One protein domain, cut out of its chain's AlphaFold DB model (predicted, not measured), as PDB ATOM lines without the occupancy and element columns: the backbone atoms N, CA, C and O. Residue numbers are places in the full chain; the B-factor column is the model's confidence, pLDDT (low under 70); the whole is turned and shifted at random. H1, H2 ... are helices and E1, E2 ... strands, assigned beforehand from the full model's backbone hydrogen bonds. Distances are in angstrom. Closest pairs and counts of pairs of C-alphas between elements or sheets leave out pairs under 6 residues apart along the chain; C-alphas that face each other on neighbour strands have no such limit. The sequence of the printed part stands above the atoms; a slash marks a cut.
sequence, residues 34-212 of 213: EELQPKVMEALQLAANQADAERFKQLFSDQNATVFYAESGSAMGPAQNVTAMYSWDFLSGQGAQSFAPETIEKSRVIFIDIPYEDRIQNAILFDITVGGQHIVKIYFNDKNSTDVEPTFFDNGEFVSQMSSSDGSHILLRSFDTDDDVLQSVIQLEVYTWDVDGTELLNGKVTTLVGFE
ATOM      1  N   GLU A  34     -39.714  57.594 -12.741       79.75
ATOM      2  CA  GLU A  34     -38.245  57.531 -12.752       79.75
ATOM      3  C   GLU A  34     -37.640  57.580 -11.335       79.75
ATOM      4  O   GLU A  34     -36.580  57.003 -11.080       79.75
ATOM      5  N   GLU A  35     -38.318  58.240 -10.394       84.88
ATOM      6  CA  GLU A  35     -37.911  58.342  -8.990       84.88
ATOM      7  C   GLU A  35     -38.441  57.191  -8.130       84.88
ATOM      8  O   GLU A  35     -37.868  56.904  -7.073       84.88
ATOM      9  N   LEU A  36     -39.507  56.510  -8.561       86.88
ATOM     10  CA  LEU A  36     -40.108  55.404  -7.821       86.88
ATOM     11  C   LEU A  36     -39.193  54.178  -7.812       86.88
ATOM     12  O   LEU A  36     -38.868  53.650  -6.746       86.88
ATOM     13  N   GLN A  37     -38.717  53.751  -8.984       91.06
ATOM     14  CA  GLN A  37     -37.877  52.558  -9.116       91.06
ATOM     15  C   GLN A  37     -36.658  52.539  -8.170       91.06
ATOM     16  O   GLN A  37     -36.489  51.542  -7.458       91.06
ATOM     17  N   PRO A  38     -35.802  53.583  -8.095       91.88
ATOM     18  CA  PRO A  38     -34.654  53.560  -7.191       91.88
ATOM     19  C   PRO A  38     -35.064  53.467  -5.716       91.88
ATOM     20  O   PRO A  38     -34.378  52.793  -4.949       91.88
ATOM     21  N   LYS A  39     -36.194  54.066  -5.317       91.31
ATOM     22  CA  LYS A  39     -36.701  53.981  -3.938       91.31
ATOM     23  C   LYS A  39     -37.208  52.581  -3.597       91.31
ATOM     24  O   LYS A  39     -36.928  52.082  -2.511       91.31
ATOM     25  N   VAL A  40     -37.908  51.924  -4.523       93.12
ATOM     26  CA  VAL A  40     -38.338  50.530  -4.332       93.12
ATOM     27  C   VAL A  40     -37.116  49.615  -4.219       93.12
ATOM     28  O   VAL A  40     -37.035  48.809  -3.296       93.12
ATOM     29  N   MET A  41     -36.121  49.774  -5.098       95.44
ATOM     30  CA  MET A  41     -34.900  48.958  -5.054       95.44
ATOM     31  C   MET A  41     -34.085  49.180  -3.773       95.44
ATOM     32  O   MET A  41     -33.560  48.212  -3.225       95.44
ATOM     33  N   GLU A  42     -33.988  50.418  -3.281       94.44
ATOM     34  CA  GLU A  42     -33.365  50.739  -1.990       94.44
ATOM     35  C   GLU A  42     -34.038  49.966  -0.846       94.44
ATOM     36  O   GLU A  42     -33.356  49.286  -0.081       94.44
ATOM     37  N   ALA A  43     -35.372  50.010  -0.757       94.19
ATOM     38  CA  ALA A  43     -36.105  49.311   0.297       94.19
ATOM     39  C   ALA A  43     -35.913  47.786   0.220       94.19
ATOM     40  O   ALA A  43     -35.667  47.128   1.228       94.19
ATOM     41  N   LEU A  44     -35.951  47.215  -0.988       96.12
ATOM     42  CA  LEU A  44     -35.765  45.775  -1.191       96.12
ATOM     43  C   LEU A  44     -34.360  45.289  -0.812       96.12
ATOM     44  O   LEU A  44     -34.216  44.182  -0.299       96.12
ATOM     45  N   GLN A  45     -33.323  46.110  -1.003       95.88
ATOM     46  CA  GLN A  45     -31.963  45.783  -0.552       95.88
ATOM     47  C   GLN A  45     -31.856  45.686   0.976       95.88
ATOM     48  O   GLN A  45     -31.001  44.960   1.484       95.88
ATOM     49  N   LEU A  46     -32.723  46.396   1.701       93.62
ATOM     50  CA  LEU A  46     -32.766  46.433   3.164       93.62
ATOM     51  C   LEU A  46     -33.696  45.364   3.765       93.62
ATOM     52  O   LEU A  46     -33.712  45.183   4.983       93.62
ATOM     53  N   ALA A  47     -34.452  44.636   2.937       92.69
ATOM     54  CA  ALA A  47     -35.337  43.567   3.386       92.69
ATOM     55  C   ALA A  47     -34.562  42.415   4.045       92.69
ATOM     56  O   ALA A  47     -33.599  41.878   3.493       92.69
ATOM     57  N   ALA A  48     -35.024  41.981   5.221       88.81
ATOM     58  CA  ALA A  48     -34.392  40.882   5.950       88.81
ATOM     59  C   ALA A  48     -34.508  39.539   5.203       88.81
ATOM     60  O   ALA A  48     -33.565  38.745   5.203       88.81
ATOM     61  N   ASN A  49     -35.643  39.293   4.537       92.25
ATOM     62  CA  ASN A  49     -35.848  38.113   3.703       92.25
ATOM     63  C   ASN A  49     -35.633  38.449   2.220       92.25
ATOM     64  O   ASN A  49     -36.475  39.057   1.563       92.25
ATOM     65  N   GLN A  50     -34.501  38.000   1.679       94.69
ATOM     66  CA  GLN A  50     -34.122  38.253   0.287       94.69
ATOM     67  C   GLN A  50     -34.969  37.476  -0.735       94.69
ATOM     68  O   GLN A  50     -35.099  37.920  -1.873       94.69
ATOM     69  N   ALA A  51     -35.570  36.344  -0.354       94.69
ATOM     70  CA  ALA A  51     -36.481  35.617  -1.238       94.69
ATOM     71  C   ALA A  51     -37.794  36.390  -1.429       94.69
ATOM     72  O   ALA A  51     -38.267  36.526  -2.557       94.69
ATOM     73  N   ASP A  52     -38.331  36.963  -0.347       94.12
ATOM     74  CA  ASP A  52     -39.500  37.846  -0.409       94.12
ATOM     75  C   ASP A  52     -39.178  39.117  -1.205       94.12
ATOM     76  O   ASP A  52     -39.976  39.546  -2.033       94.12
ATOM     77  N   ALA A  53     -37.984  39.691  -1.021       96.62
ATOM     78  CA  ALA A  53     -37.555  40.870  -1.770       96.62
ATOM     79  C   ALA A  53     -37.488  40.616  -3.287       96.62
ATOM     80  O   ALA A  53     -37.999  41.410  -4.078       96.62
ATOM     81  N   GLU A  54     -36.899  39.493  -3.706       97.00
ATOM     82  CA  GLU A  54     -36.827  39.116  -5.121       97.00
ATOM     83  C   GLU A  54     -38.218  38.828  -5.698       97.00
ATOM     84  O   GLU A  54     -38.532  39.236  -6.815       97.00
ATOM     85  N   ARG A  55     -39.093  38.189  -4.920       94.69
ATOM     86  CA  ARG A  55     -40.484  37.972  -5.316       94.69
ATOM     87  C   ARG A  55     -41.241  39.292  -5.486       94.69
ATOM     88  O   ARG A  55     -41.920  39.480  -6.491       94.69
ATOM     89  N   PHE A  56     -41.122  40.213  -4.534       95.81
ATOM     90  CA  PHE A  56     -41.750  41.531  -4.623       95.81
ATOM     91  C   PHE A  56     -41.248  42.301  -5.847       95.81
ATOM     92  O   PHE A  56     -42.037  42.895  -6.573       95.81
ATOM     93  N   LYS A  57     -39.943  42.228  -6.131       96.56
ATOM     94  CA  LYS A  57     -39.334  42.826  -7.324       96.56
ATOM     95  C   LYS A  57     -39.934  42.299  -8.629       96.56
ATOM     96  O   LYS A  57     -40.096  43.074  -9.572       96.56
ATOM     97  N   GLN A  58     -40.246  41.004  -8.694       94.50
ATOM     98  CA  GLN A  58     -40.894  40.403  -9.862       94.50
ATOM     99  C   GLN A  58     -42.299  40.968 -10.070       94.50
ATOM    100  O   GLN A  58     -42.610  41.361 -11.187       94.50
ATOM    101  N   LEU A  59     -43.099  41.086  -9.001       93.62
ATOM    102  CA  LEU A  59     -44.431  41.707  -9.065       93.62
ATOM    103  C   LEU A  59     -44.348  43.190  -9.444       93.62
ATOM    104  O   LEU A  59     -45.116  43.658 -10.271       93.62
ATOM    105  N   PHE A  60     -43.372  43.914  -8.894       94.38
ATOM    106  CA  PHE A  60     -43.144  45.327  -9.209       94.38
ATOM    107  C   PHE A  60     -42.779  45.553 -10.684       94.38
ATOM    108  O   PHE A  60     -43.023  46.626 -11.221       94.38
ATOM    109  N   SER A  61     -42.181  44.553 -11.336       93.06
ATOM    110  CA  SER A  61     -41.801  44.619 -12.752       93.06
ATOM    111  C   SER A  61     -42.886  44.067 -13.690       93.06
ATOM    112  O   SER A  61     -42.642  43.961 -14.894       93.06
ATOM    113  N   ASP A  62     -44.040  43.648 -13.160       91.75
ATOM    114  CA  ASP A  62     -45.151  43.141 -13.965       91.75
ATOM    115  C   ASP A  62     -45.854  44.304 -14.675       91.75
ATOM    116  O   ASP A  62     -46.246  45.285 -14.051       91.75
ATOM    117  N   GLN A  63     -46.047  44.183 -15.987       90.12
ATOM    118  CA  GLN A  63     -46.674  45.226 -16.810       90.12
ATOM    119  C   GLN A  63     -48.173  45.406 -16.534       90.12
ATOM    120  O   GLN A  63     -48.771  46.356 -17.027       90.12
ATOM    121  N   ASN A  64     -48.789  44.481 -15.799       89.69
ATOM    122  CA  ASN A  64     -50.190  44.562 -15.393       89.69
ATOM    123  C   ASN A  64     -50.347  45.053 -13.948       89.69
ATOM    124  O   ASN A  64     -51.468  45.106 -13.448       89.69
ATOM    125  N   ALA A  65     -49.247  45.373 -13.260       91.12
ATOM    126  CA  ALA A  65     -49.300  45.899 -11.907       91.12
ATOM    127  C   ALA A  65     -49.726  47.370 -11.901       91.12
ATOM    128  O   ALA A  65     -49.221  48.185 -12.667       91.12
ATOM    129  N   THR A  66     -50.594  47.729 -10.959       92.38
ATOM    130  CA  THR A  66     -50.695  49.100 -10.457       92.38
ATOM    131  C   THR A  66     -49.891  49.185  -9.163       92.38
ATOM    132  O   THR A  66     -50.111  48.415  -8.228       92.38
ATOM    133  N   VAL A  67     -48.939  50.115  -9.103       93.62
ATOM    134  CA  VAL A  67     -48.090  50.338  -7.932       93.62
ATOM    135  C   VAL A  67     -48.563  51.576  -7.191       93.62
ATOM    136  O   VAL A  67     -48.435  52.689  -7.672       93.62
ATOM    137  N   PHE A  68     -49.065  51.394  -5.984       93.62
ATOM    138  CA  PHE A  68     -49.458  52.448  -5.070       93.62
ATOM    139  C   PHE A  68     -48.305  52.813  -4.137       93.62
ATOM    140  O   PHE A  68     -47.697  51.942  -3.514       93.62
ATOM    141  N   TYR A  69     -48.003  54.103  -4.008       91.81
ATOM    142  CA  TYR A  69     -46.841  54.580  -3.261       91.81
ATOM    143  C   TYR A  69     -47.169  55.723  -2.302       91.81
ATOM    144  O   TYR A  69     -47.933  56.630  -2.636       91.81
ATOM    145  N   ALA A  70     -46.525  55.703  -1.132       89.81
ATOM    146  CA  ALA A  70     -46.531  56.795  -0.166       89.81
ATOM    147  C   ALA A  70     -45.202  56.866   0.614       89.81
ATOM    148  O   ALA A  70     -44.651  55.832   0.994       89.81
ATOM    149  N   GLU A  71     -44.681  58.070   0.891       88.81
ATOM    150  CA  GLU A  71     -43.460  58.271   1.696       88.81
ATOM    151  C   GLU A  71     -43.459  59.617   2.439       88.81
ATOM    152  O   GLU A  71     -43.718  60.672   1.864       88.81
ATOM    153  N   SER A  72     -43.063  59.615   3.713       83.25
ATOM    154  CA  SER A  72     -43.053  60.804   4.586       83.25
ATOM    155  C   SER A  72     -41.796  61.688   4.491       83.25
ATOM    156  O   SER A  72     -41.489  62.452   5.401       83.25
ATOM    157  N   GLY A  73     -40.992  61.544   3.433       61.88
ATOM    158  CA  GLY A  73     -39.576  61.940   3.437       61.88
ATOM    159  C   GLY A  73     -39.198  63.270   2.779       61.88
ATOM    160  O   GLY A  73     -38.033  63.646   2.867       61.88
ATOM    161  N   SER A  74     -40.104  63.991   2.110       51.59
ATOM    162  CA  SER A  74     -39.797  65.355   1.609       51.59
ATOM    163  C   SER A  74     -40.993  66.172   1.104       51.59
ATOM    164  O   SER A  74     -40.937  67.395   1.187       51.59
ATOM    165  N   ALA A  75     -42.081  65.541   0.643       53.12
ATOM    166  CA  ALA A  75     -43.255  66.248   0.106       53.12
ATOM    167  C   ALA A  75     -44.529  66.106   0.965       53.12
ATOM    168  O   ALA A  75     -45.326  67.039   1.036       53.12
ATOM    169  N   MET A  76     -44.710  64.977   1.658       56.09
ATOM    170  CA  MET A  76     -45.979  64.626   2.323       56.09
ATOM    171  C   MET A  76     -46.035  64.959   3.831       56.09
ATOM    172  O   MET A  76     -47.019  64.673   4.511       56.09
ATOM    173  N   GLY A  77     -45.002  65.622   4.365       63.78
ATOM    174  CA  GLY A  77     -44.931  66.003   5.780       63.78
ATOM    175  C   GLY A  77     -44.511  64.848   6.707       63.78
ATOM    176  O   GLY A  77     -43.955  63.861   6.231       63.78
ATOM    177  N   PRO A  78     -44.701  64.979   8.034       73.50
ATOM    178  CA  PRO A  78     -44.279  63.969   9.009       73.50
ATOM    179  C   PRO A  78     -44.924  62.598   8.759       73.50
ATOM    180  O   PRO A  78     -46.001  62.512   8.171       73.50
ATOM    181  N   ALA A  79     -44.303  61.523   9.257       74.44
ATOM    182  CA  ALA A  79     -44.779  60.146   9.069       74.44
ATOM    183  C   ALA A  79     -46.255  59.954   9.442       74.44
ATOM    184  O   ALA A  79     -46.978  59.265   8.730       74.44
ATOM    185  N   GLN A  80     -46.738  60.637  10.481       73.12
ATOM    186  CA  GLN A  80     -48.128  60.543  10.933       73.12
ATOM    187  C   GLN A  80     -49.144  61.110   9.925       73.12
ATOM    188  O   GLN A  80     -50.317  60.747   9.982       73.12
ATOM    189  N   ASN A  81     -48.715  61.966   8.991       71.19
ATOM    190  CA  ASN A  81     -49.577  62.456   7.915       71.19
ATOM    191  C   ASN A  81     -49.769  61.422   6.803       71.19
ATOM    192  O   ASN A  81     -50.783  61.482   6.116       71.19
ATOM    193  N   VAL A  82     -48.814  60.502   6.631       82.19
ATOM    194  CA  VAL A  82     -48.804  59.464   5.584       82.19
ATOM    195  C   VAL A  82     -49.323  58.132   6.123       82.19
ATOM    196  O   VAL A  82     -50.114  57.443   5.488       82.19
ATOM    197  N   THR A  83     -48.899  57.774   7.330       83.81
ATOM    198  CA  THR A  83     -49.271  56.543   8.021       83.81
ATOM    199  C   THR A  83     -49.765  56.897   9.416       83.81
ATOM    200  O   THR A  83     -48.985  57.040  10.361       83.81
ATOM    201  N   ALA A  84     -51.078  57.055   9.545       87.38
ATOM    202  CA  ALA A  84     -51.750  57.273  10.816       87.38
ATOM    203  C   ALA A  84     -51.974  55.916  11.503       87.38
ATOM    204  O   ALA A  84     -53.084  55.380  11.514       87.38
ATOM    205  N   MET A  85     -50.889  55.340  12.025       88.44
ATOM    206  CA  MET A  85     -50.901  54.054  12.727       88.44
ATOM    207  C   MET A  85     -51.057  54.244  14.239       88.44
ATOM    208  O   MET A  85     -50.371  55.067  14.843       88.44
ATOM    209  N   TYR A  86     -51.939  53.455  14.849       87.06
ATOM    210  CA  TYR A  86     -52.044  53.261  16.296       87.06
ATOM    211  C   TYR A  86     -50.977  52.288  16.814       87.06
ATOM    212  O   TYR A  86     -50.475  52.469  17.920       87.06
ATOM    213  N   SER A  87     -50.632  51.270  16.018       86.25
ATOM    214  CA  SER A  87     -49.598  50.281  16.332       86.25
ATOM    215  C   SER A  87     -48.839  49.856  15.074       86.25
ATOM    216  O   SER A  87     -49.398  49.809  13.979       86.25
ATOM    217  N   TRP A  88     -47.562  49.520  15.256       87.56
ATOM    218  CA  TRP A  88     -46.673  48.942  14.244       87.56
ATOM    219  C   TRP A  88     -46.237  47.519  14.601       87.56
ATOM    220  O   TRP A  88     -45.294  46.993  14.011       87.56
ATOM    221  N   ASP A  89     -46.901  46.879  15.564       85.69
ATOM    222  CA  ASP A  89     -46.496  45.562  16.070       85.69
ATOM    223  C   ASP A  89     -46.510  44.491  14.974       85.69
ATOM    224  O   ASP A  89     -45.720  43.553  15.028       85.69
ATOM    225  N   PHE A  90     -47.326  44.664  13.928       87.38
ATOM    226  CA  PHE A  90     -47.321  43.786  12.759       87.38
ATOM    227  C   PHE A  90     -45.960  43.758  12.045       87.38
ATOM    228  O   PHE A  90     -45.578  42.718  11.510       87.38
ATOM    229  N   LEU A  91     -45.182  44.847  12.097       88.31
ATOM    230  CA  LEU A  91     -43.822  44.887  11.553       88.31
ATOM    231  C   LEU A  91     -42.830  44.081  12.381       88.31
ATOM    232  O   LEU A  91     -41.897  43.497  11.827       88.31
ATOM    233  N   SER A  92     -43.044  43.998  13.691       75.31
ATOM    234  CA  SER A  92     -42.253  43.110  14.529       75.31
ATOM    235  C   SER A  92     -42.581  41.660  14.166       75.31
ATOM    236  O   SER A  92     -43.743  41.279  14.014       75.31
ATOM    237  N   GLY A  93     -41.562  40.831  13.926       64.62
ATOM    238  CA  GLY A  93     -41.775  39.381  13.859       64.62
ATOM    239  C   GLY A  93     -42.340  38.874  15.190       64.62
ATOM    240  O   GLY A  93     -42.339  39.615  16.173       64.62
ATOM    241  N   GLN A  94     -42.807  37.621  15.245       47.62
ATOM    242  CA  GLN A  94     -43.407  37.049  16.458       47.62
ATOM    243  C   GLN A  94     -42.548  37.312  17.717       47.62
ATOM    244  O   GLN A  94     -41.573  36.611  17.981       47.62
ATOM    245  N   GLY A  95     -42.926  38.328  18.503       48.62
ATOM    246  CA  GLY A  95     -42.453  38.543  19.868       48.62
ATOM    247  C   GLY A  95     -41.366  39.588  20.151       48.62
ATOM    248  O   GLY A  95     -40.873  39.566  21.278       48.62
ATOM    249  N   ALA A  96     -40.971  40.512  19.266       53.62
ATOM    250  CA  ALA A  96     -39.966  41.502  19.686       53.62
ATOM    251  C   ALA A  96     -40.010  42.846  18.949       53.62
ATOM    252  O   ALA A  96     -39.576  42.941  17.806       53.62
ATOM    253  N   GLN A  97     -40.388  43.877  19.717       63.50
ATOM    254  CA  GLN A  97     -40.240  45.322  19.482       63.50
ATOM    255  C   GLN A  97     -41.501  46.027  18.959       63.50
ATOM    256  O   GLN A  97     -41.756  46.100  17.766       63.50
ATOM    257  N   SER A  98     -42.269  46.596  19.894       71.88
ATOM    258  CA  SER A  98     -43.318  47.563  19.572       71.88
ATOM    259  C   SER A  98     -42.681  48.909  19.236       71.88
ATOM    260  O   SER A  98     -41.813  49.388  19.977       71.88
ATOM    261  N   PHE A  99     -43.089  49.514  18.121       79.62
ATOM    262  CA  PHE A  99     -42.640  50.846  17.720       79.62
ATOM    263  C   PHE A  99     -43.735  51.851  18.044       79.62
ATOM    264  O   PHE A  99     -44.828  51.802  17.477       79.62
ATOM    265  N   ALA A 100     -43.439  52.767  18.964       81.00
ATOM    266  CA  ALA A 100     -44.349  53.856  19.266       81.00
ATOM    267  C   ALA A 100     -44.449  54.787  18.035       81.00
ATOM    268  O   ALA A 100     -43.412  55.139  17.469       81.00
ATOM    269  N   PRO A 101     -45.649  55.190  17.580       80.88
ATOM    270  CA  PRO A 101     -45.808  55.989  16.360       80.88
ATOM    271  C   PRO A 101     -44.984  57.288  16.320       80.88
ATOM    272  O   PRO A 101     -44.627  57.768  15.245       80.88
ATOM    273  N   GLU A 102     -44.666  57.869  17.475       81.94
ATOM    274  CA  GLU A 102     -43.834  59.065  17.614       81.94
ATOM    275  C   GLU A 102     -42.332  58.828  17.394       81.94
ATOM    276  O   GLU A 102     -41.594  59.795  17.210       81.94
ATOM    277  N   THR A 103     -41.861  57.576  17.407       85.12
ATOM    278  CA  THR A 103     -40.447  57.239  17.162       85.12
ATOM    279  C   THR A 103     -40.153  56.932  15.696       85.12
ATOM    280  O   THR A 103     -38.987  56.770  15.331       85.12
ATOM    281  N   ILE A 104     -41.187  56.872  14.852       87.94
ATOM    282  CA  ILE A 104     -41.050  56.670  13.411       87.94
ATOM    283  C   ILE A 104     -40.550  57.964  12.761       87.94
ATOM    284  O   ILE A 104     -41.273  58.957  12.669       87.94
ATOM    285  N   GLU A 105     -39.308  57.943  12.288       88.81
ATOM    286  CA  GLU A 105     -38.652  59.075  11.620       88.81
ATOM    287  C   GLU A 105     -39.084  59.180  10.153       88.81
ATOM    288  O   GLU A 105     -39.237  60.273   9.603       88.81
ATOM    289  N   LYS A 106     -39.295  58.023   9.522       90.06
ATOM    290  CA  LYS A 106     -39.705  57.886   8.129       90.06
ATOM    291  C   LYS A 106     -40.624  56.683   7.989       90.06
ATOM    292  O   LYS A 106     -40.370  55.647   8.598       90.06
ATOM    293  N   SER A 107     -41.651  56.812   7.160       90.44
ATOM    294  CA  SER A 107     -42.442  55.686   6.679       90.44
ATOM    295  C   SER A 107     -42.557  55.747   5.165       90.44
ATOM    296  O   SER A 107     -42.755  56.821   4.590       90.44
ATOM    297  N   ARG A 108     -42.404  54.590   4.532       92.19
ATOM    298  CA  ARG A 108     -42.610  54.345   3.112       92.19
ATOM    299  C   ARG A 108     -43.481  53.101   2.977       92.19
ATOM    300  O   ARG A 108     -43.195  52.071   3.586       92.19
ATOM    301  N   VAL A 109     -44.526  53.206   2.168       94.62
ATOM    302  CA  VAL A 109     -45.423  52.097   1.843       94.62
ATOM    303  C   VAL A 109     -45.487  51.953   0.332       94.62
ATOM    304  O   VAL A 109     -45.705  52.934  -0.378       94.62
ATOM    305  N   ILE A 110     -45.275  50.731  -0.149       95.75
ATOM    306  CA  ILE A 110     -45.440  50.359  -1.553       95.75
ATOM    307  C   ILE A 110     -46.448  49.221  -1.590       95.75
ATOM    308  O   ILE A 110     -46.189  48.161  -1.027       95.75
ATOM    309  N   PHE A 111     -47.580  49.428  -2.243       96.81
ATOM    310  CA  PHE A 111     -48.600  48.410  -2.448       96.81
ATOM    311  C   PHE A 111     -48.703  48.103  -3.941       96.81
ATOM    312  O   PHE A 111     -48.726  49.006  -4.763       96.81
ATOM    313  N   ILE A 112     -48.700  46.830  -4.298       95.38
ATOM    314  CA  ILE A 112     -48.815  46.344  -5.667       95.38
ATOM    315  C   ILE A 112     -50.157  45.644  -5.764       95.38
ATOM    316  O   ILE A 112     -50.421  44.742  -4.969       95.38
ATOM    317  N   ASP A 113     -50.953  46.049  -6.743       93.75
ATOM    318  CA  ASP A 113     -52.204  45.413  -7.134       93.75
ATOM    319  C   ASP A 113     -52.059  44.888  -8.565       93.75
ATOM    320  O   ASP A 113     -51.763  45.657  -9.481       93.75
ATOM    321  N   ILE A 114     -52.220  43.580  -8.763       89.94
ATOM    322  CA  ILE A 114     -52.243  42.958 -10.095       89.94
ATOM    323  C   ILE A 114     -53.631  42.348 -10.297       89.94
ATOM    324  O   ILE A 114     -53.862  41.194  -9.905       89.94
ATOM    325  N   PRO A 115     -54.559  43.092 -10.922       79.19
ATOM    326  CA  PRO A 115     -55.848  42.560 -11.321       79.19
ATOM    327  C   PRO A 115     -55.689  41.754 -12.620       79.19
ATOM    328  O   PRO A 115     -55.525  42.310 -13.705       79.19
ATOM    329  N   TYR A 116     -55.736  40.422 -12.538       67.81
ATOM    330  CA  TYR A 116     -55.827  39.557 -13.720       67.81
ATOM    331  C   TYR A 116     -56.923  38.506 -13.525       67.81
ATOM    332  O   TYR A 116     -57.015  37.933 -12.441       67.81
ATOM    333  N   GLU A 117     -57.713  38.229 -14.575       61.69
ATOM    334  CA  GLU A 117     -58.970  37.441 -14.552       61.69
ATOM    335  C   GLU A 117     -58.877  36.086 -13.813       61.69
ATOM    336  O   GLU A 117     -59.879  35.600 -13.296       61.69
ATOM    337  N   ASP A 118     -57.675  35.512 -13.688       60.62
ATOM    338  CA  ASP A 118     -57.417  34.247 -12.985       60.62
ATOM    339  C   ASP A 118     -56.385  34.343 -11.839       60.62
ATOM    340  O   ASP A 118     -56.022  33.328 -11.230       60.62
ATOM    341  N   ARG A 119     -55.821  35.532 -11.579       65.69
ATOM    342  CA  ARG A 119     -54.722  35.750 -10.624       65.69
ATOM    343  C   ARG A 119     -54.786  37.156 -10.034       65.69
ATOM    344  O   ARG A 119     -54.119  38.054 -10.534       65.69
ATOM    345  N   ILE A 120     -55.512  37.316  -8.934       73.50
ATOM    346  CA  ILE A 120     -55.341  38.498  -8.086       73.50
ATOM    347  C   ILE A 120     -54.072  38.276  -7.262       73.50
ATOM    348  O   ILE A 120     -54.012  37.341  -6.457       73.50
ATOM    349  N   GLN A 121     -53.038  39.077  -7.521       87.56
ATOM    350  CA  GLN A 121     -51.778  39.040  -6.781       87.56
ATOM    351  C   GLN A 121     -51.417  40.432  -6.293       87.56
ATOM    352  O   GLN A 121     -51.058  41.313  -7.065       87.56
ATOM    353  N   ASN A 122     -51.445  40.571  -4.982       92.00
ATOM    354  CA  ASN A 122     -51.164  41.782  -4.265       92.00
ATOM    355  C   ASN A 122     -49.973  41.560  -3.350       92.00
ATOM    356  O   ASN A 122     -49.792  40.494  -2.745       92.00
ATOM    357  N   ALA A 123     -49.179  42.605  -3.211       95.50
ATOM    358  CA  ALA A 123     -48.100  42.637  -2.249       95.50
ATOM    359  C   ALA A 123     -48.020  44.014  -1.613       95.50
ATOM    360  O   ALA A 123     -48.273  45.016  -2.269       95.50
ATOM    361  N   ILE A 124     -47.636  44.080  -0.346       96.94
ATOM    362  CA  ILE A 124     -47.358  45.352   0.318       96.94
ATOM    363  C   ILE A 124     -46.005  45.287   1.002       96.94
ATOM    364  O   ILE A 124     -45.663  44.294   1.638       96.94
ATOM    365  N   LEU A 125     -45.234  46.356   0.861       97.06
ATOM    366  CA  LEU A 125     -43.959  46.566   1.517       97.06
ATOM    367  C   LEU A 125     -44.084  47.788   2.423       97.06
ATOM    368  O   LEU A 125     -44.415  48.882   1.967       97.06
ATOM    369  N   PHE A 126     -43.780  47.588   3.700       95.38
ATOM    370  CA  PHE A 126     -43.598  48.644   4.687       95.38
ATOM    371  C   PHE A 126     -42.103  48.811   4.962       95.38
ATOM    372  O   PHE A 126     -41.440  47.841   5.317       95.38
ATOM    373  N   ASP A 127     -41.580  50.022   4.789       94.12
ATOM    374  CA  ASP A 127     -40.205  50.418   5.111       94.12
ATOM    375  C   ASP A 127     -40.277  51.606   6.070       94.12
ATOM    376  O   ASP A 127     -40.696  52.704   5.694       94.12
ATOM    377  N   ILE A 128     -39.930  51.369   7.334       92.44
ATOM    378  CA  ILE A 128     -39.880  52.412   8.359       92.44
ATOM    379  C   ILE A 128     -38.451  52.633   8.838       92.44
ATOM    380  O   ILE A 128     -37.641  51.707   8.885       92.44
ATOM    381  N   THR A 129     -38.164  53.859   9.261       91.25
ATOM    382  CA  THR A 129     -36.921  54.199   9.956       91.25
ATOM    383  C   THR A 129     -37.222  54.566  11.405       91.25
ATOM    384  O   THR A 129     -38.035  55.457  11.659       91.25
ATOM    385  N   VAL A 130     -36.564  53.893  12.351       88.94
ATOM    386  CA  VAL A 130     -36.695  54.129  13.800       88.94
ATOM    387  C   VAL A 130     -35.316  54.136  14.439       88.94
ATOM    388  O   VAL A 130     -34.596  53.140  14.371       88.94
ATOM    389  N   GLY A 131     -34.922  55.248  15.064       87.62
ATOM    390  CA  GLY A 131     -33.605  55.372  15.695       87.62
ATOM    391  C   GLY A 131     -32.453  55.146  14.709       87.62
ATOM    392  O   GLY A 131     -31.456  54.514  15.063       87.62
ATOM    393  N   GLY A 132     -32.617  55.592  13.457       85.94
ATOM    394  CA  GLY A 132     -31.669  55.362  12.363       85.94
ATOM    395  C   GLY A 132     -31.587  53.923  11.830       85.94
ATOM    396  O   GLY A 132     -30.730  53.648  10.989       85.94
ATOM    397  N   GLN A 133     -32.434  52.999  12.292       88.81
ATOM    398  CA  GLN A 133     -32.518  51.634  11.765       88.81
ATOM    399  C   GLN A 133     -33.684  51.499  10.789       88.81
ATOM    400  O   GLN A 133     -34.782  51.969  11.077       88.81
ATOM    401  N   HIS A 134     -33.448  50.828   9.659       90.06
ATOM    402  CA  HIS A 134     -34.496  50.469   8.706       90.06
ATOM    403  C   HIS A 134     -35.146  49.145   9.082       90.06
ATOM    404  O   HIS A 134     -34.458  48.171   9.390       90.06
ATOM    405  N   ILE A 135     -36.470  49.112   9.003       92.38
ATOM    406  CA  ILE A 135     -37.277  47.917   9.203       92.38
ATOM    407  C   ILE A 135     -38.148  47.772   7.972       92.38
ATOM    408  O   ILE A 135     -39.047  48.579   7.739       92.38
ATOM    409  N   VAL A 136     -37.858  46.733   7.194       94.19
ATOM    410  CA  VAL A 136     -38.561  46.428   5.954       94.19
ATOM    411  C   VAL A 136     -39.309  45.116   6.111       94.19
ATOM    412  O   VAL A 136     -38.702  44.090   6.430       94.19
ATOM    413  N   LYS A 137     -40.615  45.145   5.851       94.69
ATOM    414  CA  LYS A 137     -41.476  43.964   5.881       94.69
ATOM    415  C   LYS A 137     -42.366  43.900   4.658       94.69
ATOM    416  O   LYS A 137     -42.909  44.916   4.235       94.69
ATOM    417  N   ILE A 138     -42.505  42.697   4.112       95.75
ATOM    418  CA  ILE A 138     -43.236  42.438   2.877       95.75
ATOM    419  C   ILE A 138     -44.320  41.405   3.157       95.75
ATOM    420  O   ILE A 138     -44.033  40.366   3.749       95.75
ATOM    421  N   TYR A 139     -45.537  41.678   2.705       94.94
ATOM    422  CA  TYR A 139     -46.652  40.743   2.752       94.94
ATOM    423  C   TYR A 139     -47.166  40.448   1.347       94.94
ATOM    424  O   TYR A 139     -47.128  41.313   0.473       94.94
ATOM    425  N   PHE A 140     -47.681  39.237   1.154       93.62
ATOM    426  CA  PHE A 140     -48.273  38.754  -0.091       93.62
ATOM    427  C   PHE A 140     -49.649  38.146   0.179       93.62
ATOM    428  O   PHE A 140     -49.868  37.551   1.233       93.62
ATOM    429  N   ASN A 141     -50.551  38.246  -0.793       88.94
ATOM    430  CA  ASN A 141     -51.896  37.663  -0.750       88.94
ATOM    431  C   ASN A 141     -52.002  36.342  -1.558       88.94
ATOM    432  O   ASN A 141     -53.012  36.076  -2.201       88.94
ATOM    433  N   ASP A 142     -50.955  35.522  -1.662       69.56
ATOM    434  CA  ASP A 142     -51.028  34.385  -2.589       69.56
ATOM    435  C   ASP A 142     -51.745  33.152  -2.019       69.56
ATOM    436  O   ASP A 142     -51.817  32.927  -0.811       69.56
ATOM    437  N   LYS A 143     -52.198  32.275  -2.925       53.50
ATOM    438  CA  LYS A 143     -52.749  30.946  -2.601       53.50
ATOM    439  C   LYS A 143     -51.791  30.026  -1.832       53.50
ATOM    440  O   LYS A 143     -52.235  28.993  -1.347       53.50
ATOM    441  N   ASN A 144     -50.495  30.344  -1.744       51.81
ATOM    442  CA  ASN A 144     -49.566  29.569  -0.915       51.81
ATOM    443  C   ASN A 144     -49.657  29.970   0.565       51.81
ATOM    444  O   ASN A 144     -49.056  29.299   1.402       51.81
ATOM    445  N   SER A 145     -50.390  31.045   0.877       51.25
ATOM    446  CA  SER A 145     -50.509  31.597   2.221       51.25
ATOM    447  C   SER A 145     -51.888  31.503   2.870       51.25
ATOM    448  O   SER A 145     -51.960  31.507   4.099       51.25
ATOM    449  N   THR A 146     -52.973  31.377   2.096       49.81
ATOM    450  CA  THR A 146     -54.341  31.271   2.632       49.81
ATOM    451  C   THR A 146     -55.210  30.326   1.789       49.81
ATOM    452  O   THR A 146     -55.248  30.438   0.566       49.81
ATOM    453  N   ASP A 147     -55.967  29.427   2.435       53.28
ATOM    454  CA  ASP A 147     -56.935  28.512   1.783       53.28
ATOM    455  C   ASP A 147     -58.244  29.213   1.331       53.28
ATOM    456  O   ASP A 147     -59.138  28.580   0.766       53.28
ATOM    457  N   VAL A 148     -58.376  30.517   1.591       56.31
ATOM    458  CA  VAL A 148     -59.549  31.360   1.293       56.31
ATOM    459  C   VAL A 148     -59.193  32.346   0.177       56.31
ATOM    460  O   VAL A 148     -58.014  32.653   0.001       56.31
ATOM    461  N   GLU A 149     -60.193  32.826  -0.578       66.38
ATOM    462  CA  GLU A 149     -60.032  33.918  -1.551       66.38
ATOM    463  C   GLU A 149     -59.233  35.069  -0.916       66.38
ATOM    464  O   GLU A 149     -59.712  35.713   0.020       66.38
ATOM    465  N   PRO A 150     -57.987  35.299  -1.362       76.50
ATOM    466  CA  PRO A 150     -57.070  36.168  -0.634       76.50
ATOM    467  C   PRO A 150     -57.369  37.650  -0.866       76.50
ATOM    468  O   PRO A 150     -56.897  38.515  -0.129       76.50
ATOM    469  N   THR A 151     -58.152  37.962  -1.896       87.00
ATOM    470  CA  THR A 151     -58.632  39.306  -2.187       87.00
ATOM    471  C   THR A 151     -59.996  39.238  -2.839       87.00
ATOM    472  O   THR A 151     -60.215  38.403  -3.714       87.00
ATOM    473  N   PHE A 152     -60.889  40.120  -2.412       87.94
ATOM    474  CA  PHE A 152     -62.231  40.245  -2.956       87.94
ATOM    475  C   PHE A 152     -62.729  41.683  -2.812       87.94
ATOM    476  O   PHE A 152     -62.198  42.465  -2.020       87.94
ATOM    477  N   PHE A 153     -63.762  42.001  -3.587       88.25
ATOM    478  CA  PHE A 153     -64.541  43.220  -3.441       88.25
ATOM    479  C   PHE A 153     -65.910  42.859  -2.862       88.25
ATOM    480  O   PHE A 153     -66.570  41.944  -3.357       88.25
ATOM    481  N   ASP A 154     -66.329  43.543  -1.800       87.25
ATOM    482  CA  ASP A 154     -67.651  43.363  -1.195       87.25
ATOM    483  C   ASP A 154     -68.262  44.726  -0.864       87.25
ATOM    484  O   ASP A 154     -67.665  45.535  -0.165       87.25
ATOM    485  N   ASN A 155     -69.458  45.012  -1.383       88.88
ATOM    486  CA  ASN A 155     -70.188  46.265  -1.134       88.88
ATOM    487  C   ASN A 155     -69.374  47.564  -1.354       88.88
ATOM    488  O   ASN A 155     -69.567  48.544  -0.633       88.88
ATOM    489  N   GLY A 156     -68.494  47.593  -2.364       90.75
ATOM    490  CA  GLY A 156     -67.631  48.750  -2.660       90.75
ATOM    491  C   GLY A 156     -66.368  48.831  -1.796       90.75
ATOM    492  O   GLY A 156     -65.673  49.846  -1.801       90.75
ATOM    493  N   GLU A 157     -66.061  47.772  -1.053       94.31
ATOM    494  CA  GLU A 157     -64.854  47.636  -0.251       94.31
ATOM    495  C   GLU A 157     -63.902  46.640  -0.913       94.31
ATOM    496  O   GLU A 157     -64.271  45.499  -1.179       94.31
ATOM    497  N   PHE A 158     -62.663  47.059  -1.147       94.50
ATOM    498  CA  PHE A 158     -61.550  46.168  -1.439       94.50
ATOM    499  C   PHE A 158     -61.047  45.546  -0.139       94.50
ATOM    500  O   PHE A 158     -60.723  46.275   0.800       94.50
ATOM    501  N   VAL A 159     -60.896  44.223  -0.107       93.56
ATOM    502  CA  VAL A 159     -60.375  43.482   1.046       93.56
ATOM    503  C   VAL A 159     -59.255  42.556   0.590       93.56
ATOM    504  O   VAL A 159     -59.463  41.741  -0.303       93.56
ATOM    505  N   SER A 160     -58.080  42.628   1.221       92.81
ATOM    506  CA  SER A 160     -56.956  41.723   0.942       92.81
ATOM    507  C   SER A 160     -56.365  41.145   2.223       92.81
ATOM    508  O   SER A 160     -55.795  41.865   3.040       92.81
ATOM    509  N   GLN A 161     -56.426  39.823   2.365       91.75
ATOM    510  CA  GLN A 161     -55.716  39.084   3.407       91.75
ATOM    511  C   GLN A 161     -54.292  38.807   2.938       91.75
ATOM    512  O   GLN A 161     -54.079  38.333   1.822       91.75
ATOM    513  N   MET A 162     -53.308  39.126   3.771       92.25
ATOM    514  CA  MET A 162     -51.904  38.999   3.403       92.25
ATOM    515  C   MET A 162     -51.090  38.343   4.509       92.25
ATOM    516  O   MET A 162     -51.383  38.475   5.697       92.25
ATOM    517  N   SER A 163     -50.023  37.665   4.108       91.06
ATOM    518  CA  SER A 163     -49.073  37.032   5.014       91.06
ATOM    519  C   SER A 163     -47.637  37.381   4.647       91.06
ATOM    520  O   SER A 163     -47.321  37.677   3.495       91.06
ATOM    521  N   SER A 164     -46.767  37.324   5.642       91.06
ATOM    522  CA  SER A 164     -45.321  37.415   5.493       91.06
ATOM    523  C   SER A 164     -44.695  36.046   5.781       91.06
ATOM    524  O   SER A 164     -45.283  35.202   6.462       91.06
ATOM    525  N   SER A 165     -43.484  35.809   5.279       89.31
ATOM    526  CA  SER A 165     -42.761  34.535   5.436       89.31
ATOM    527  C   SER A 165     -42.451  34.152   6.889       89.31
ATOM    528  O   SER A 165     -42.203  32.984   7.183       89.31
ATOM    529  N   ASP A 166     -42.491  35.118   7.808       86.62
ATOM    530  CA  ASP A 166     -42.366  34.915   9.255       86.62
ATOM    531  C   ASP A 166     -43.669  34.449   9.935       86.62
ATOM    532  O   ASP A 166     -43.707  34.299  11.158       86.62
ATOM    533  N   GLY A 167     -44.737  34.235   9.159       85.81
ATOM    534  CA  GLY A 167     -46.049  33.815   9.645       85.81
ATOM    535  C   GLY A 167     -46.868  34.942  10.274       85.81
ATOM    536  O   GLY A 167     -47.862  34.668  10.943       85.81
ATOM    537  N   SER A 168     -46.458  36.204  10.124       87.62
ATOM    538  CA  SER A 168     -47.328  37.331  10.466       87.62
ATOM    539  C   SER A 168     -48.372  37.553   9.375       87.62
ATOM    540  O   SER A 168     -48.113  37.334   8.190       87.62
ATOM    541  N   HIS A 169     -49.551  38.012   9.783       89.12
ATOM    542  CA  HIS A 169     -50.685  38.232   8.896       89.12
ATOM    543  C   HIS A 169     -51.245  39.634   9.099       89.12
ATOM    544  O   HIS A 169     -51.284  40.132  10.226       89.12
ATOM    545  N   ILE A 170     -51.703  40.239   8.010       93.25
ATOM    546  CA  ILE A 170     -52.458  41.491   8.025       93.25
ATOM    547  C   ILE A 170     -53.683  41.376   7.121       93.25
ATOM    548  O   ILE A 170     -53.717  40.567   6.191       93.25
ATOM    549  N   LEU A 171     -54.672  42.216   7.382       94.25
ATOM    550  CA  LEU A 171     -55.791  42.465   6.488       94.25
ATOM    551  C   LEU A 171     -55.741  43.924   6.040       94.25
ATOM    552  O   LEU A 171     -55.594  44.826   6.864       94.25
ATOM    553  N   LEU A 172     -55.852  44.141   4.735       96.12
ATOM    554  CA  LEU A 172     -55.959  45.460   4.131       96.12
ATOM    555  C   LEU A 172     -57.396  45.712   3.691       96.12
ATOM    556  O   LEU A 172     -58.012  44.819   3.105       96.12
ATOM    557  N   ARG A 173     -57.891  46.928   3.928       96.62
ATOM    558  CA  ARG A 173     -59.190  47.397   3.429       96.62
ATOM    559  C   ARG A 173     -59.066  48.744   2.729       96.62
ATOM    560  O   ARG A 173     -58.310  49.600   3.186       96.62
ATOM    561  N   SER A 174     -59.818  48.943   1.651       96.75
ATOM    562  CA  SER A 174     -59.987  50.249   1.003       96.75
ATOM    563  C   SER A 174     -61.427  50.448   0.557       96.75
ATOM    564  O   SER A 174     -62.039  49.534   0.018       96.75
ATOM    565  N   PHE A 175     -61.946  51.661   0.727       96.19
ATOM    566  CA  PHE A 175     -63.254  52.071   0.198       96.19
ATOM    567  C   PHE A 175     -63.120  52.933  -1.064       96.19
ATOM    568  O   PHE A 175     -64.123  53.349  -1.643       96.19
ATOM    569  N   ASP A 176     -61.889  53.215  -1.493       94.50
ATOM    570  CA  ASP A 176     -61.592  54.032  -2.665       94.50
ATOM    571  C   ASP A 176     -61.626  53.153  -3.924       94.50
ATOM    572  O   ASP A 176     -60.608  52.903  -4.573       94.50
ATOM    573  N   THR A 177     -62.818  52.638  -4.237       92.31
ATOM    574  CA  THR A 177     -63.071  51.723  -5.358       92.31
ATOM    575  C   THR A 177     -64.009  52.340  -6.404       92.31
ATOM    576  O   THR A 177     -64.734  53.299  -6.126       92.31
ATOM    577  N   ASP A 178     -63.956  51.829  -7.631       91.00
ATOM    578  CA  ASP A 178     -64.893  52.103  -8.727       91.00
ATOM    579  C   ASP A 178     -65.073  50.804  -9.530       91.00
ATOM    580  O   ASP A 178     -64.102  50.299 -10.087       91.00
ATOM    581  N   ASP A 179     -66.281  50.229  -9.524       85.62
ATOM    582  CA  ASP A 179     -66.632  48.966 -10.202       85.62
ATOM    583  C   ASP A 179     -65.599  47.824 -10.019       85.62
ATOM    584  O   ASP A 179     -65.035  47.311 -10.985       85.62
ATOM    585  N   ASP A 180     -65.359  47.410  -8.766       86.56
ATOM    586  CA  ASP A 180     -64.407  46.347  -8.377       86.56
ATOM    587  C   ASP A 180     -62.945  46.610  -8.795       86.56
ATOM    588  O   ASP A 180     -62.145  45.692  -8.980       86.56
ATOM    589  N   VAL A 181     -62.575  47.885  -8.934       88.75
ATOM    590  CA  VAL A 181     -61.200  48.329  -9.192       88.75
ATOM    591  C   VAL A 181     -60.806  49.397  -8.175       88.75
ATOM    592  O   VAL A 181     -61.625  50.222  -7.771       88.75
ATOM    593  N   LEU A 182     -59.542  49.408  -7.747       91.75
ATOM    594  CA  LEU A 182     -58.998  50.477  -6.910       91.75
ATOM    595  C   LEU A 182     -58.829  51.781  -7.710       91.75
ATOM    596  O   LEU A 182     -58.347  51.785  -8.846       91.75
ATOM    597  N   GLN A 183     -59.194  52.912  -7.104       92.25
ATOM    598  CA  GLN A 183     -59.009  54.234  -7.708       92.25
ATOM    599  C   GLN A 183     -57.520  54.607  -7.822       92.25
ATOM    600  O   GLN A 183     -56.645  53.945  -7.282       92.25
ATOM    601  N   SER A 184     -57.194  55.690  -8.536       88.56
ATOM    602  CA  SER A 184     -55.797  56.132  -8.715       88.56
ATOM    603  C   SER A 184     -55.152  56.701  -7.450       88.56
ATOM    604  O   SER A 184     -53.933  56.823  -7.387       88.56
ATOM    605  N   VAL A 185     -55.960  57.090  -6.466       90.19
ATOM    606  CA  VAL A 185     -55.512  57.504  -5.138       90.19
ATOM    607  C   VAL A 185     -56.368  56.758  -4.134       90.19
ATOM    608  O   VAL A 185     -57.591  56.825  -4.218       90.19
ATOM    609  N   ILE A 186     -55.726  56.054  -3.208       93.31
ATOM    610  CA  ILE A 186     -56.409  55.172  -2.260       93.31
ATOM    611  C   ILE A 186     -55.948  55.425  -0.828       93.31
ATOM    612  O   ILE A 186     -54.841  55.908  -0.574       93.31
ATOM    613  N   GLN A 187     -56.789  55.038   0.119       95.31
ATOM    614  CA  GLN A 187     -56.447  54.822   1.517       95.31
ATOM    615  C   GLN A 187     -56.441  53.321   1.788       95.31
ATOM    616  O   GLN A 187     -57.265  52.581   1.252       95.31
ATOM    617  N   LEU A 188     -55.523  52.875   2.644       97.25
ATOM    618  CA  LEU A 188     -55.479  51.490   3.106       97.25
ATOM    619  C   LEU A 188     -55.589  51.457   4.623       97.25
ATOM    620  O   LEU A 188     -54.701  51.949   5.322       97.25
ATOM    621  N   GLU A 189     -56.655  50.863   5.135       97.38
ATOM    622  CA  GLU A 189     -56.749  50.485   6.541       97.38
ATOM    623  C   GLU A 189     -55.999  49.171   6.759       97.38
ATOM    624  O   GLU A 189     -56.103  48.244   5.956       97.38
ATOM    625  N   VAL A 190     -55.223  49.101   7.840       96.38
ATOM    626  CA  VAL A 190     -54.383  47.948   8.175       96.38
ATOM    627  C   VAL A 190     -54.900  47.322   9.456       96.38
ATOM    628  O   VAL A 190     -54.940  47.964  10.507       96.38
ATOM    629  N   TYR A 191     -55.248  46.047   9.373       95.25
ATOM    630  CA  TYR A 191     -55.752  45.245  10.474       95.25
ATOM    631  C   TYR A 191     -54.819  44.067  10.760       95.25
ATOM    632  O   TYR A 191     -54.141  43.554   9.870       95.25
ATOM    633  N   THR A 192     -54.816  43.612  12.006       92.25
ATOM    634  CA  THR A 192     -54.275  42.309  12.430       92.25
ATOM    635  C   THR A 192     -55.363  41.493  13.109       92.25
ATOM    636  O   THR A 192     -56.453  42.004  13.348       92.25
ATOM    637  N   TRP A 193     -55.059  40.254  13.484       88.44
ATOM    638  CA  TRP A 193     -55.924  39.442  14.335       88.44
ATOM    639  C   TRP A 193     -55.318  39.286  15.726       88.44
ATOM    640  O   TRP A 193     -54.103  39.127  15.862       88.44
ATOM    641  N   ASP A 194     -56.161  39.330  16.752       84.25
ATOM    642  CA  ASP A 194     -55.770  38.905  18.092       84.25
ATOM    643  C   ASP A 194     -55.770  37.374  18.231       84.25
ATOM    644  O   ASP A 194     -56.064  36.625  17.295       84.25
ATOM    645  N   VAL A 195     -55.416  36.894  19.424       82.50
ATOM    646  CA  VAL A 195     -55.355  35.457  19.737       82.50
ATOM    647  C   VAL A 195     -56.713  34.751  19.669       82.50
ATOM    648  O   VAL A 195     -56.743  33.528  19.536       82.50
ATOM    649  N   ASP A 196     -57.811  35.504  19.745       88.81
ATOM    650  CA  ASP A 196     -59.182  35.003  19.671       88.81
ATOM    651  C   ASP A 196     -59.739  35.075  18.233       88.81
ATOM    652  O   ASP A 196     -60.867  34.647  17.978       88.81
ATOM    653  N   GLY A 197     -58.944  35.574  17.276       84.88
ATOM    654  CA  GLY A 197     -59.328  35.745  15.876       84.88
ATOM    655  C   GLY A 197     -60.129  37.019  15.601       84.88
ATOM    656  O   GLY A 197     -60.721  37.144  14.530       84.88
ATOM    657  N   THR A 198     -60.163  37.967  16.539       90.38
ATOM    658  CA  THR A 198     -60.825  39.263  16.358       90.38
ATOM    659  C   THR A 198     -59.931  40.197  15.556       90.38
ATOM    660  O   THR A 198     -58.746  40.343  15.852       90.38
ATOM    661  N   GLU A 199     -60.502  40.871  14.560       92.56
ATOM    662  CA  GLU A 199     -59.803  41.917  13.817       92.56
ATOM    663  C   GLU A 199     -59.526  43.137  14.708       92.56
ATOM    664  O   GLU A 199     -60.422  43.693  15.344       92.56
ATOM    665  N   LEU A 200     -58.276  43.590  14.706       92.88
ATOM    666  CA  LEU A 200     -57.808  44.788  15.385       92.88
ATOM    667  C   LEU A 200     -57.312  45.791  14.349       92.88
ATOM    668  O   LEU A 200     -56.379  45.499  13.603       92.88
ATOM    669  N   LEU A 201     -57.916  46.980  14.317       94.44
ATOM    670  CA  LEU A 201     -57.449  48.085  13.482       94.44
ATOM    671  C   LEU A 201     -56.128  48.632  14.036       94.44
ATOM    672  O   LEU A 201     -56.101  49.220  15.117       94.44
ATOM    673  N   ASN A 202     -55.055  48.509  13.259       92.38
ATOM    674  CA  ASN A 202     -53.746  49.072  13.591       92.38
ATOM    675  C   ASN A 202     -53.561  50.489  13.062       92.38
ATOM    676  O   ASN A 202     -52.693  51.203  13.554       92.38
ATOM    677  N   GLY A 203     -54.389  50.921  12.114       93.62
ATOM    678  CA  GLY A 203     -54.437  52.290  11.619       93.62
ATOM    679  C   GLY A 203     -54.599  52.335  10.112       93.62
ATOM    680  O   GLY A 203     -55.175  51.421   9.524       93.62
ATOM    681  N   LYS A 204     -54.116  53.412   9.487       94.81
ATOM    682  CA  LYS A 204     -54.264  53.595   8.043       94.81
ATOM    683  C   LYS A 204     -53.085  54.277   7.368       94.81
ATOM    684  O   LYS A 204     -52.450  55.169   7.932       94.81
ATOM    685  N   VAL A 205     -52.862  53.907   6.116       92.94
ATOM    686  CA  VAL A 205     -52.074  54.672   5.151       92.94
ATOM    687  C   VAL A 205     -53.033  55.649   4.474       92.94
ATOM    688  O   VAL A 205     -54.025  55.246   3.870       92.94
ATOM    689  N   THR A 206     -52.798  56.941   4.671       87.75
ATOM    690  CA  THR A 206     -53.782  58.007   4.432       87.75
ATOM    691  C   THR A 206     -53.903  58.411   2.974       87.75
ATOM    692  O   THR A 206     -54.925  58.973   2.589       87.75
ATOM    693  N   THR A 207     -52.860  58.203   2.177       87.62
ATOM    694  CA  THR A 207     -52.826  58.550   0.755       87.62
ATOM    695  C   THR A 207     -51.744  57.713   0.091       87.62
ATOM    696  O   THR A 207     -50.563  57.930   0.353       87.62
ATOM    697  N   LEU A 208     -52.137  56.766  -0.758       87.75
ATOM    698  CA  LEU A 208     -51.240  56.138  -1.719       87.75
ATOM    699  C   LEU A 208     -51.645  56.539  -3.131       87.75
ATOM    700  O   LEU A 208     -52.821  56.485  -3.483       87.75
ATOM    701  N   VAL A 209     -50.657  56.903  -3.938       85.62
ATOM    702  CA  VAL A 209     -50.842  57.325  -5.330       85.62
ATOM    703  C   VAL A 209     -50.449  56.174  -6.245       85.62
ATOM    704  O   VAL A 209     -49.403  55.569  -6.022       85.62
ATOM    705  N   GLY A 210     -51.288  55.854  -7.227       81.88
ATOM    706  CA  GLY A 210     -51.077  54.768  -8.184       81.88
ATOM    707  C   GLY A 210     -50.191  55.164  -9.368       81.88
ATOM    708  O   GLY A 210     -50.374  56.225  -9.965       81.88
ATOM    709  N   PHE A 211     -49.282  54.265  -9.729       82.31
ATOM    710  CA  PHE A 211     -48.324  54.339 -10.830       82.31
ATOM    711  C   PHE A 211     -48.431  53.066 -11.680       82.31
ATOM    712  O   PHE A 211     -48.759  51.995 -11.165       82.31
ATOM    713  N   GLU A 212     -48.145  53.169 -12.974       79.81
ATOM    714  CA  GLU A 212     -48.041  52.020 -13.882       79.81
ATOM    715  C   GLU A 212     -46.554  51.848 -14.244       79.81
ATOM    716  O   GLU A 212     -45.955  52.817 -14.717       79.81
TER     717      GLU A 212
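Overview. This is residues 34 to 212 of the 213 residues of an uncharacterized protein of Proteobacteria bacterium SG_bin7 (UniProt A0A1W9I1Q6). One twisted sheet folds over on itself: E3, E4 and E5 make one half, E6 to E10 the other, crossed and partly face to face, with E1 joining them along one side. The helical hairpin of H1 and H2 packs across the outer face of E3, E4 and E5, and residues 86 to 103 run past one end of the fold. The printed part has 179 residues with three named helices and ten named strands; along the chain H1 and H2 come first, then E1, then H3, then the other nine strands by number; the class is mixed, helices and strands, and the sheet is branched, its neighbour pairs antiparallel and E10 having three neighbours. It is compact, with a radius of gyration of the C-alphas of 15.1 A, and spans 45 by 43 by 30 A.

Arrangement. Start at the helical hairpin of H1, residues 34 to 46, and H2, residues 50 to 60: they touch, with residues 41 to 45 of H1 alone, and their closest C-alphas, Leu 44 and Ala 53, are 5.3 A apart. In H2 every O i to N i+4 pair is within hydrogen-bond range, in H1 7 of 9; H3, residues 79 to 82, is too short for such a pair. Next find E1, residues 66 to 71: antiparallel E3, residues 104 to 114, is on one side, with N 68 and O 111 at 2.7 A, and antiparallel E10, residues 199 to 211, on the other, with N 211 and O 67 at 2.7 A. E10 bends by 70 degrees at residue 202, and E2, residues 83 to 85, pairs there, N 84 and O 204 at 2.8 A. E3, E4, residues 121 to 130, and E5, residues 133 to 140, form a meander of hairpins, each strand the antiparallel neighbour of the one before: N 110 and O 125 are 2.9 A apart, N 126 and O 137 2.9 A. H1 and H2 are on the same face, across the strands, at heights of 9.2 and 9.0 A; H3 is on the opposite face. E6, residues 151 to 154, E7, residues 157 to 163, E8, residues 169 to 174, E9, residues 185 to 193, and E10 form a second meander, with N 160 and O 172 at 2.9 A. The closest C-alphas of E5 and E7, Tyr 139 and Ser 163, are 5.0 A apart.

Along the chain. Find C-alpha 34 at (-38.245, 57.531, -12.752); from there H1 runs 20.2 A. E3 is 29.4 A long, E4 29.6 A, and E10 runs 29.9 A to C-alpha 211 at (-48.324, 54.339, -10.830).

Size, cuts and confidence. The C-alphas farthest apart, Glu 34 and Asp 196, are 44.7 A apart. The printed part has no cut; the link E2 to E3 is long, 18 residues. Look for pLDDT under 70 at residues 73 to 77, 93 to 97, 116 to 119 and 142 to 149.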